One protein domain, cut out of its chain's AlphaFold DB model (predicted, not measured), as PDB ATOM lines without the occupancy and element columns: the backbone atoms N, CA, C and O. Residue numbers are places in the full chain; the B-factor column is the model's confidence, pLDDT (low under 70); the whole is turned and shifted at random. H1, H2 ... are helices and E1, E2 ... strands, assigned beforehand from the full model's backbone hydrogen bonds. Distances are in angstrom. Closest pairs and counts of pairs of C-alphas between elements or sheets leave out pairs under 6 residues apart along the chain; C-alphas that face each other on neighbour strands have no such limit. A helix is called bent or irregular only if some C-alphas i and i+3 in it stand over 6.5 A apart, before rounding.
ATOM      1  N   TYR A 104     282.361 174.876 140.078       68.75
ATOM      2  CA  TYR A 104     281.404 175.534 140.954       68.75
ATOM      3  C   TYR A 104     281.774 175.315 142.421       68.75
ATOM      4  O   TYR A 104     281.833 174.184 142.900       68.75
ATOM      5  N   TYR A 105     281.952 176.414 143.155       63.66
ATOM      6  CA  TYR A 105     282.393 176.381 144.554       63.66
ATOM      7  C   TYR A 105     281.381 175.699 145.493       63.66
ATOM      8  O   TYR A 105     281.743 174.947 146.396       63.66
ATOM      9  N   HIS A 106     280.085 175.935 145.281       69.56
ATOM     10  CA  HIS A 106     279.033 175.452 146.174       69.56
ATOM     11  C   HIS A 106     278.550 174.055 145.774       69.56
ATOM     12  O   HIS A 106     277.538 173.914 145.099       69.56
ATOM     13  N   ARG A 107     279.238 172.996 146.214       63.84
ATOM     14  CA  ARG A 107     278.860 171.606 145.878       63.84
ATOM     15  C   ARG A 107     277.538 171.145 146.503       63.84
ATOM     16  O   ARG A 107     276.810 170.363 145.892       63.84
ATOM     17  N   LYS A 108     277.196 171.664 147.689       71.00
ATOM     18  CA  LYS A 108     275.998 171.269 148.452       71.00
ATOM     19  C   LYS A 108     274.699 171.453 147.662       71.00
ATOM     20  O   LYS A 108     273.839 170.583 147.704       71.00
ATOM     21  N   VAL A 109     274.590 172.513 146.856       76.75
ATOM     22  CA  VAL A 109     273.369 172.771 146.068       76.75
ATOM     23  C   VAL A 109     273.125 171.691 145.009       76.75
ATOM     24  O   VAL A 109     271.980 171.343 144.733       76.75
ATOM     25  N   PHE A 110     274.189 171.112 144.443       75.75
ATOM     26  CA  PHE A 110     274.082 170.024 143.466       75.75
ATOM     27  C   PHE A 110     273.717 168.703 144.134       75.75
ATOM     28  O   PHE A 110     272.949 167.924 143.576       75.75
ATOM     29  N   LEU A 111     274.227 168.472 145.342       72.62
ATOM     30  CA  LEU A 111     273.869 167.322 146.161       72.62
ATOM     31  C   LEU A 111     272.392 167.367 146.582       72.62
ATOM     32  O   LEU A 111     271.664 166.392 146.407       72.62
ATOM     33  N   GLU A 112     271.932 168.515 147.080       77.50
ATOM     34  CA  GLU A 112     270.530 168.752 147.434       77.50
ATOM     35  C   GLU A 112     269.615 168.611 146.212       77.50
ATOM     36  O   GLU A 112     268.561 167.975 146.288       77.50
ATOM     37  N   TRP A 113     270.037 169.144 145.061       81.06
ATOM     38  CA  TRP A 113     269.319 168.962 143.804       81.06
ATOM     39  C   TRP A 113     269.252 167.485 143.398       81.06
ATOM     40  O   TRP A 113     268.170 167.013 143.048       81.06
ATOM     41  N   ALA A 114     270.362 166.742 143.478       76.31
ATOM     42  CA  ALA A 114     270.406 165.320 143.132       76.31
ATOM     43  C   ALA A 114     269.430 164.515 143.995       76.31
ATOM     44  O   ALA A 114     268.610 163.775 143.457       76.31
ATOM     45  N   LYS A 115     269.453 164.734 145.315       78.88
ATOM     46  CA  LYS A 115     268.542 164.097 146.273       78.88
ATOM     47  C   LYS A 115     267.080 164.415 145.966       78.88
ATOM     48  O   LYS A 115     266.265 163.505 145.844       78.88
ATOM     49  N   LYS A 116     266.757 165.698 145.768       78.94
ATOM     50  CA  LYS A 116     265.388 166.158 145.479       78.94
ATOM     51  C   LYS A 116     264.822 165.585 144.176       78.94
ATOM     52  O   LYS A 116     263.610 165.435 144.057       78.94
ATOM     53  N   ASN A 117     265.674 165.308 143.190       81.50
ATOM     54  CA  ASN A 117     265.251 164.823 141.876       81.50
ATOM     55  C   ASN A 117     265.451 163.313 141.688       81.50
ATOM     56  O   ASN A 117     265.056 162.804 140.643       81.50
ATOM     57  N   ALA A 118     266.025 162.598 142.662       79.50
ATOM     58  CA  ALA A 118     266.379 161.187 142.527       79.50
ATOM     59  C   ALA A 118     265.176 160.312 142.136       79.50
ATOM     60  O   ALA A 118     265.238 159.570 141.161       79.50
ATOM     61  N   GLU A 119     264.043 160.469 142.823       78.94
ATOM     62  CA  GLU A 119     262.817 159.726 142.507       78.94
ATOM     63  C   GLU A 119     262.323 159.975 141.086       78.94
ATOM     64  O   GLU A 119     262.095 159.045 140.312       78.94
ATOM     65  N   LYS A 120     262.230 161.250 140.712       80.81
ATOM     66  CA  LYS A 120     261.781 161.640 139.380       80.81
ATOM     67  C   LYS A 120     262.726 161.126 138.291       80.81
ATOM     68  O   LYS A 120     262.266 160.721 137.228       80.81
ATOM     69  N   LEU A 121     264.036 161.150 138.535       80.19
ATOM     70  CA  LEU A 121     265.038 160.652 137.592       80.19
ATOM     71  C   LEU A 121     264.976 159.133 137.449       80.19
ATOM     72  O   LEU A 121     265.088 158.649 136.328       80.19
ATOM     73  N   LEU A 122     264.738 158.401 138.540       78.81
ATOM     74  CA  LEU A 122     264.542 156.953 138.503       78.81
ATOM     75  C   LEU A 122     263.325 156.572 137.648       78.81
ATOM     76  O   LEU A 122     263.425 155.686 136.807       78.81
ATOM     77  N   GLN A 123     262.210 157.292 137.804       77.56
ATOM     78  CA  GLN A 123     260.981 157.050 137.039       77.56
ATOM     79  C   GLN A 123     261.108 157.430 135.555       77.56
ATOM     80  O   GLN A 123     260.551 156.756 134.691       77.56
ATOM     81  N   LEU A 124     261.809 158.527 135.243       80.69
ATOM     82  CA  LEU A 124     261.949 159.020 133.865       80.69
ATOM     83  C   LEU A 124     263.039 158.297 133.072       80.69
ATOM     84  O   LEU A 124     262.922 158.171 131.854       80.69
ATOM     85  N   VAL A 125     264.109 157.875 133.743       81.62
ATOM     86  CA  VAL A 125     265.283 157.259 133.122       81.62
ATOM     87  C   VAL A 125     265.667 156.020 133.934       81.62
ATOM     88  O   VAL A 125     266.615 156.075 134.716       81.62
ATOM     89  N   PRO A 126     264.964 154.885 133.766       80.25
ATOM     90  CA  PRO A 126     265.175 153.696 134.593       80.25
ATOM     91  C   PRO A 126     266.620 153.177 134.605       80.25
ATOM     92  O   PRO A 126     267.044 152.597 135.600       80.25
ATOM     93  N   ASP A 127     267.407 153.427 133.555       83.06
ATOM     94  CA  ASP A 127     268.824 153.042 133.449       83.06
ATOM     95  C   ASP A 127     269.702 153.622 134.574       83.06
ATOM     96  O   ASP A 127     270.739 153.047 134.928       83.06
ATOM     97  N   VAL A 128     269.276 154.724 135.210       81.38
ATOM     98  CA  VAL A 128     269.994 155.284 136.368       81.38
ATOM     99  C   VAL A 128     270.026 154.313 137.547       81.38
ATOM    100  O   VAL A 128     270.915 154.430 138.388       81.38
ATOM    101  N   LYS A 129     269.128 153.318 137.602       81.56
ATOM    102  CA  LYS A 129     269.142 152.278 138.639       81.56
ATOM    103  C   LYS A 129     270.407 151.416 138.592       81.56
ATOM    104  O   LYS A 129     270.882 150.976 139.634       81.56
ATOM    105  N   GLU A 130     270.953 151.183 137.398       80.69
ATOM    106  CA  GLU A 130     272.130 150.333 137.187       80.69
ATOM    107  C   GLU A 130     273.417 151.154 137.142       80.69
ATOM    108  O   GLU A 130     274.441 150.759 137.704       80.69
ATOM    109  N   HIS A 131     273.373 152.318 136.498       81.00
ATOM    110  CA  HIS A 131     274.578 153.102 136.221       81.00
ATOM    111  C   HIS A 131     274.767 154.288 137.173       81.00
ATOM    112  O   HIS A 131     275.901 154.750 137.390       81.00
ATOM    113  N   GLY A 132     273.682 154.735 137.802       82.38
ATOM    114  CA  GLY A 132     273.612 156.024 138.470       82.38
ATOM    115  C   GLY A 132     273.557 157.180 137.475       82.38
ATOM    116  O   GLY A 132     273.464 156.987 136.265       82.38
ATOM    117  N   PHE A 133     273.667 158.400 137.987       78.69
ATOM    118  CA  PHE A 133     273.911 159.580 137.158       78.69
ATOM    119  C   PHE A 133     274.993 160.460 137.774       78.69
ATOM    120  O   PHE A 133     275.342 160.311 138.945       78.69
ATOM    121  N   TRP A 134     275.528 161.373 136.971       77.75
ATOM    122  CA  TRP A 134     276.633 162.241 137.351       77.75
ATOM    123  C   TRP A 134     276.252 163.703 137.172       77.75
ATOM    124  O   TRP A 134     275.661 164.077 136.162       77.75
ATOM    125  N   ILE A 135     276.639 164.528 138.136       77.25
ATOM    126  CA  ILE A 135     276.649 165.981 138.024       77.25
ATOM    127  C   ILE A 135     278.108 166.399 138.078       77.25
ATOM    128  O   ILE A 135     278.745 166.297 139.126       77.25
ATOM    129  N   VAL A 136     278.637 166.844 136.943       76.69
ATOM    130  CA  VAL A 136     279.996 167.380 136.859       76.69
ATOM    131  C   VAL A 136     279.980 168.806 137.400       76.69
ATOM    132  O   VAL A 136     279.275 169.659 136.865       76.69
ATOM    133  N   THR A 137     280.736 169.058 138.468       74.88
ATOM    134  CA  THR A 137     280.846 170.391 139.088       74.88
ATOM    135  C   THR A 137     282.193 171.038 138.836       74.88
ATOM    136  O   THR A 137     282.301 172.252 138.963       74.88
ATOM    137  N   ASP A 138     283.202 170.246 138.486       73.44
ATOM    138  CA  ASP A 138     284.569 170.689 138.270       73.44
ATOM    139  C   ASP A 138     285.165 169.958 137.071       73.44
ATOM    140  O   ASP A 138     285.028 168.738 136.947       73.44
ATOM    141  N   THR A 139     285.891 170.680 136.229       74.69
ATOM    142  CA  THR A 139     286.671 170.129 135.127       74.69
ATOM    143  C   THR A 139     288.093 170.662 135.165       74.69
ATOM    144  O   THR A 139     288.361 171.803 135.539       74.69
ATOM    145  N   ALA A 202     285.478 166.371 138.535       73.62
ATOM    146  CA  ALA A 202     284.932 166.036 139.840       73.62
ATOM    147  C   ALA A 202     283.461 166.459 139.922       73.62
ATOM    148  O   ALA A 202     282.969 167.248 139.107       73.62
ATOM    149  N   GLY A 203     282.749 165.897 140.893       72.75
ATOM    150  CA  GLY A 203     281.354 166.226 141.124       72.75
ATOM    151  C   GLY A 203     280.619 165.206 141.975       72.75
ATOM    152  O   GLY A 203     281.207 164.540 142.826       72.75
ATOM    153  N   VAL A 204     279.313 165.107 141.745       75.88
ATOM    154  CA  VAL A 204     278.418 164.226 142.497       75.88
ATOM    155  C   VAL A 204     277.989 163.079 141.597       75.88
ATOM    156  O   VAL A 204     277.402 163.300 140.538       75.88
ATOM    157  N   ARG A 205     278.236 161.846 142.031       80.25
ATOM    158  CA  ARG A 205     277.618 160.659 141.454       80.25
ATOM    159  C   ARG A 205     276.460 160.227 142.336       80.25
ATOM    160  O   ARG A 205     276.624 160.020 143.534       80.25
ATOM    161  N   MET A 206     275.298 160.037 141.729       80.25
ATOM    162  CA  MET A 206     274.149 159.446 142.391       80.25
ATOM    163  C   MET A 206     274.095 157.952 142.097       80.25
ATOM    164  O   MET A 206     273.900 157.570 140.944       80.25
ATOM    165  N   LYS A 207     274.273 157.107 143.116       87.19
ATOM    166  CA  LYS A 207     274.122 155.651 143.003       87.19
ATOM    167  C   LYS A 207     272.767 155.217 143.541       87.19
ATOM    168  O   LYS A 207     272.300 155.763 144.534       87.19
ATOM    169  N   TYR A 208     272.176 154.201 142.924       84.56
ATOM    170  CA  TYR A 208     270.953 153.576 143.412       84.56
ATOM    171  C   TYR A 208     271.262 152.167 143.882       84.56
ATOM    172  O   TYR A 208     271.786 151.337 143.140       84.56
ATOM    173  N   ARG A 209     270.933 151.889 145.138       83.62
ATOM    174  CA  ARG A 209     271.114 150.581 145.746       83.62
ATOM    175  C   ARG A 209     269.765 149.926 145.965       83.62
ATOM    176  O   ARG A 209     268.937 150.433 146.713       83.62
ATOM    177  N   ARG A 210     269.557 148.761 145.357       82.81
ATOM    178  CA  ARG A 210     268.338 147.972 145.561       82.81
ATOM    179  C   ARG A 210     268.253 147.467 147.004       82.81
ATOM    180  O   ARG A 210     269.182 146.814 147.486       82.81
ATOM    181  N   LEU A 211     267.123 147.709 147.663       79.06
ATOM    182  CA  LEU A 211     266.824 147.206 148.999       79.06
ATOM    183  C   LEU A 211     265.956 145.936 148.909       79.06
ATOM    184  O   LEU A 211     265.000 145.895 148.136       79.06
ATOM    185  N   PRO A 212     266.252 144.875 149.682       68.06
ATOM    186  CA  PRO A 212     265.371 143.715 149.764       68.06
ATOM    187  C   PRO A 212     264.069 144.063 150.507       68.06
ATOM    188  O   PRO A 212     264.104 144.584 151.628       68.06
ATOM    189  N   LEU A 213     262.922 143.732 149.901       58.97
ATOM    190  CA  LEU A 213     261.595 143.819 150.521       58.97
ATOM    191  C   LEU A 213     261.587 143.041 151.850       58.97
ATOM    192  O   LEU A 213     261.909 141.854 151.888       58.97
ATOM    193  N   GLY A 214     261.270 143.731 152.950       53.53
ATOM    194  CA  GLY A 214     261.243 143.176 154.312       53.53
ATOM    195  C   GLY A 214     262.349 143.668 155.256       53.53
ATOM    196  O   GLY A 214     262.343 143.307 156.431       53.53
ATOM    197  N   ARG A 215     263.287 144.506 154.783       46.09
ATOM    198  CA  ARG A 215     264.395 145.044 155.602       46.09
ATOM    199  C   ARG A 215     264.533 146.567 155.567       46.09
ATOM    200  O   ARG A 215     265.610 147.078 155.861       46.09
ATOM    201  N   ALA A 216     263.452 147.285 155.258       45.41
ATOM    202  CA  ALA A 216     263.375 148.743 155.376       45.41
ATOM    203  C   ALA A 216     263.346 149.193 156.853       45.41
ATOM    204  O   ALA A 216     262.470 149.924 157.293       45.41
ATOM    205  N   SER A 217     264.309 148.735 157.646       42.03
ATOM    206  CA  SER A 217     264.820 149.519 158.755       42.03
ATOM    207  C   SER A 217     265.863 150.436 158.137       42.03
ATOM    208  O   SER A 217     266.991 149.999 157.884       42.03
ATOM    209  N   VAL A 218     265.465 151.674 157.846       45.06
ATOM    210  CA  VAL A 218     266.404 152.781 157.676       45.06
ATOM    211  C   VAL A 218     267.241 152.771 158.948       45.06
ATOM    212  O   VAL A 218     266.764 153.146 160.016       45.06
ATOM    213  N   LYS A 219     268.444 152.193 158.890       38.56
ATOM    214  CA  LYS A 219     269.402 152.413 159.964       38.56
ATOM    215  C   LYS A 219     269.691 153.898 159.888       38.56
ATOM    216  O   LYS A 219     270.191 154.339 158.858       38.56
ATOM    217  N   GLU A 220     269.330 154.628 160.940       38.66
ATOM    218  CA  GLU A 220     269.890 155.942 161.234       38.66
ATOM    219  C   GLU A 220     271.406 155.815 161.078       38.66
ATOM    220  O   GLU A 220     272.105 155.240 161.919       38.66
ATOM    221  N   VAL A 221     271.902 156.246 159.923       38.72
ATOM    222  CA  VAL A 221     273.321 156.472 159.735       38.72
ATOM    223  C   VAL A 221     273.573 157.733 160.543       38.72
ATOM    224  O   VAL A 221     273.038 158.792 160.235       38.72
ATOM    225  N   ARG A 222     274.300 157.578 161.651       34.69
ATOM    226  CA  ARG A 222     274.902 158.685 162.392       34.69
ATOM    227  C   ARG A 222     275.957 159.316 161.490       34.69
ATOM    228  O   ARG A 222     277.111 158.942 161.597       34.69
ATOM    229  N   ASP A 223     275.509 160.151 160.571       39.00
ATOM    230  CA  ASP A 223     276.222 161.253 159.931       39.00
ATOM    231  C   ASP A 223     275.145 162.082 159.211       39.00
ATOM    232  O   ASP A 223     274.156 161.530 158.738       39.00
ATOM    233  N   GLU A 224     275.285 163.406 159.226       44.19
ATOM    234  CA  GLU A 224     274.230 164.439 159.143       44.19
ATOM    235  C   GLU A 224     273.368 164.520 157.854       44.19
ATOM    236  O   GLU A 224     272.769 165.558 157.572       44.19
ATOM    237  N   GLU A 225     273.229 163.454 157.064       52.75
ATOM    238  CA  GLU A 225     272.419 163.444 155.845       52.75
ATOM    239  C   GLU A 225     271.568 162.170 155.708       52.75
ATOM    240  O   GLU A 225     272.066 161.088 155.398       52.75
ATOM    241  N   GLU A 226     270.250 162.301 155.889       56.16
ATOM    242  CA  GLU A 226     269.312 161.179 155.769       56.16
ATOM    243  C   GLU A 226     269.330 160.548 154.357       56.16
ATOM    244  O   GLU A 226     269.325 161.265 153.345       56.16
ATOM    245  N   PRO A 227     269.330 159.203 154.248       58.94
ATOM    246  CA  PRO A 227     269.301 158.515 152.964       58.94
ATOM    247  C   PRO A 227     267.942 158.677 152.269       58.94
ATOM    248  O   PRO A 227     266.892 158.466 152.875       58.94
ATOM    249  N   VAL A 228     267.956 158.979 150.967       70.12
ATOM    250  CA  VAL A 228     266.725 159.100 150.171       70.12
ATOM    251  C   VAL A 228     266.291 157.710 149.713       70.12
ATOM    252  O   VAL A 228     266.963 157.075 148.898       70.12
ATOM    253  N   VAL A 229     265.169 157.226 150.245       73.25
ATOM    254  CA  VAL A 229     264.531 155.979 149.805       73.25
ATOM    255  C   VAL A 229     263.485 156.310 148.748       73.25
ATOM    256  O   VAL A 229     262.635 157.170 148.954       73.25
ATOM    257  N   VAL A 230     263.559 155.616 147.620       71.88
ATOM    258  CA  VAL A 230     262.745 155.841 146.429       71.88
ATOM    259  C   VAL A 230     262.044 154.541 146.047       71.88
ATOM    260  O   VAL A 230     262.681 153.487 146.005       71.88
ATOM    261  N   SER A 231     260.749 154.608 145.743       66.25
ATOM    262  CA  SER A 231     260.005 153.504 145.125       66.25
ATOM    263  C   SER A 231     259.999 153.635 143.603       66.25
ATOM    264  O   SER A 231     259.746 154.714 143.070       66.25
ATOM    265  N   ASP A 232     260.247 152.527 142.917       67.38
ATOM    266  CA  ASP A 232     260.069 152.403 141.469       67.38
ATOM    267  C   ASP A 232     258.660 151.872 141.126       67.38
ATOM    268  O   ASP A 232     257.949 151.389 142.010       67.38
ATOM    269  N   SER A 233     258.260 151.924 139.851       61.72
ATOM    270  CA  SER A 233     256.943 151.471 139.364       61.72
ATOM    271  C   SER A 233     256.640 149.996 139.642       61.72
ATOM    272  O   SER A 233     255.477 149.600 139.633       61.72
ATOM    273  N   ASP A 234     257.678 149.199 139.899       62.00
ATOM    274  CA  ASP A 234     257.608 147.752 140.118       62.00
ATOM    275  C   ASP A 234     257.580 147.366 141.617       62.00
ATOM    276  O   ASP A 234     257.981 146.258 141.974       62.00
ATOM    277  N   ASP A 235     257.173 148.274 142.517       64.50
ATOM    278  CA  ASP A 235     257.168 148.090 143.989       64.50
ATOM    279  C   ASP A 235     258.552 147.761 144.597       64.50
ATOM    280  O   ASP A 235     258.684 147.264 145.723       64.50
ATOM    281  N   MET A 236     259.627 148.067 143.867       72.25
ATOM    282  CA  MET A 236     261.002 147.880 144.324       72.25
ATOM    283  C   MET A 236     261.513 149.146 145.014       72.25
ATOM    284  O   MET A 236     261.380 150.253 144.494       72.25
ATOM    285  N   LEU A 237     262.139 148.975 146.181       80.50
ATOM    286  CA  LEU A 237     262.753 150.070 146.931       80.50
ATOM    287  C   LEU A 237     264.226 150.223 146.556       80.50
ATOM    288  O   LEU A 237     265.001 149.262 146.599       80.50
ATOM    289  N   TYR A 238     264.622 151.454 146.261       80.94
ATOM    290  CA  TYR A 238     266.000 151.851 146.020       80.94
ATOM    291  C   TYR A 238     266.426 152.908 147.034       80.94
ATOM    292  O   TYR A 238     265.670 153.811 147.369       80.94
ATOM    293  N   GLN A 239     267.657 152.806 147.514       84.12
ATOM    294  CA  GLN A 239     268.312 153.849 148.287       84.12
ATOM    295  C   GLN A 239     269.209 154.650 147.348       84.12
ATOM    296  O   GLN A 239     270.108 154.079 146.728       84.12
ATOM    297  N   ALA A 240     268.964 155.953 147.226       82.56
ATOM    298  CA  ALA A 240     269.847 156.855 146.506       82.56
ATOM    299  C   ALA A 240     270.984 157.301 147.444       82.56
ATOM    300  O   ALA A 240     270.752 157.976 148.448       82.56
ATOM    301  N   GLU A 241     272.213 156.904 147.122       84.06
ATOM    302  CA  GLU A 241     273.424 157.171 147.904       84.06
ATOM    303  C   GLU A 241     274.361 158.117 147.136       84.06
ATOM    304  O   GLU A 241     274.838 157.759 146.047       84.06
ATOM    305  N   PRO A 242     274.576 159.353 147.623       79.00
ATOM    306  CA  PRO A 242     275.476 160.283 146.968       79.00
ATOM    307  C   PRO A 242     276.915 159.876 147.211       79.00
ATOM    308  O   PRO A 242     277.316 159.525 148.315       79.00
ATOM    309  N   GLU A 243     277.701 159.964 146.155       75.75
ATOM    310  CA  GLU A 243     279.125 159.724 146.187       75.75
ATOM    311  C   GLU A 243     279.809 160.943 145.581       75.75
ATOM    312  O   GLU A 243     279.616 161.272 144.408       75.75
ATOM    313  N   LEU A 244     280.598 161.639 146.394       71.44
ATOM    314  CA  LEU A 244     281.500 162.658 145.881       71.44
ATOM    315  C   LEU A 244     282.611 161.947 145.121       71.44
ATOM    316  O   LEU A 244     283.319 161.107 145.674       71.44
ATOM    317  N   ILE A 245     282.744 162.271 143.842       66.81
ATOM    318  CA  ILE A 245     283.780 161.703 142.993       66.81
ATOM    319  C   ILE A 245     284.772 162.788 142.624       66.81
ATOM    320  O   ILE A 245     284.404 163.897 142.236       66.81
ATOM    321  N   GLY A 246     286.047 162.421 142.702       61.88
ATOM    322  CA  GLY A 246     287.169 163.310 142.482       61.88
ATOM    323  C   GLY A 246     287.781 163.714 143.815       61.88
ATOM    324  O   GLY A 246     287.973 162.879 144.693       61.88
TER     325      GLY A 246
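Overview. This is residues 104 to 139 and 202 to 246 of the 253 residues of an uncharacterized protein of Fusarium floridanum (UniProt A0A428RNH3). A four-stranded antiparallel sheet, curled like part of a barrel, is covered on one face by a kinked helix, H1, while short H2 sits by strand E2. A wide loop, residues 212 to 227, joins E2 to E3. The 81 printed residues hold two named helices and four named strands, along the chain H1 H2 E1 E2 E3 E4, with sheet order E1 E2 E4 E3; the class is mixed. The whole is compact, radius of gyration of the C-alphas 13.0 A, spanning 40 by 31 by 18 A.

Arrangement. H1, residues 107 to 124, is on the strongly twisted sheet in two layers, a helix on one face of a sheet. It is irregular, C-alphas 116 and 119 being 7.5 A apart, with a kink of 52 degrees near residue 117. H2, residues 128 to 131, and H1 only just touch, only at the corner, with 3 pairs of C-alphas within 8 A; the closest are Leu 122 and Val 128, 6.1 A. H2 is on the sheet at a height of 4.7 A. E1, residues 133 to 139, is antiparallel to E2, residues 202 to 211: N 135 and O 204 are 2.8 A apart. E3, residues 228 to 231, and E4, residues 237 to 245, form a hairpin, N 230 to O 238 2.8 A. E4 is antiparallel to E2, N 205 to O 243 2.8 A. The closest C-alphas of H1 and E3 are Glu 119 and Val 230, 5.5 A. In H1, 12 of 14 O i to N i+4 pairs are within hydrogen-bond range; H2 is too short for one.

Along the chain. H1 begins at C-alpha 107 (278.860, 171.606, 145.878) and measures 24.3 A, H2 5.1 A, E1 16.7 A, E2 27.7 A, E3 10.1 A. E4, 24.4 A, ends at C-alpha 245 (283.780, 161.703, 142.993).

Size, cuts and confidence. C-alphas 139 and 214 are the farthest apart, 41.7 A. Residues 140 to 201 are not printed; C-alphas 139 and 202 are 6.5 A apart across the cut. The link from E2 to E3 is long. Mean pLDDT of the printed part is 70.6, with residues 104 to 107, 212 to 227, 231 to 235 and 245 to 246 under 70.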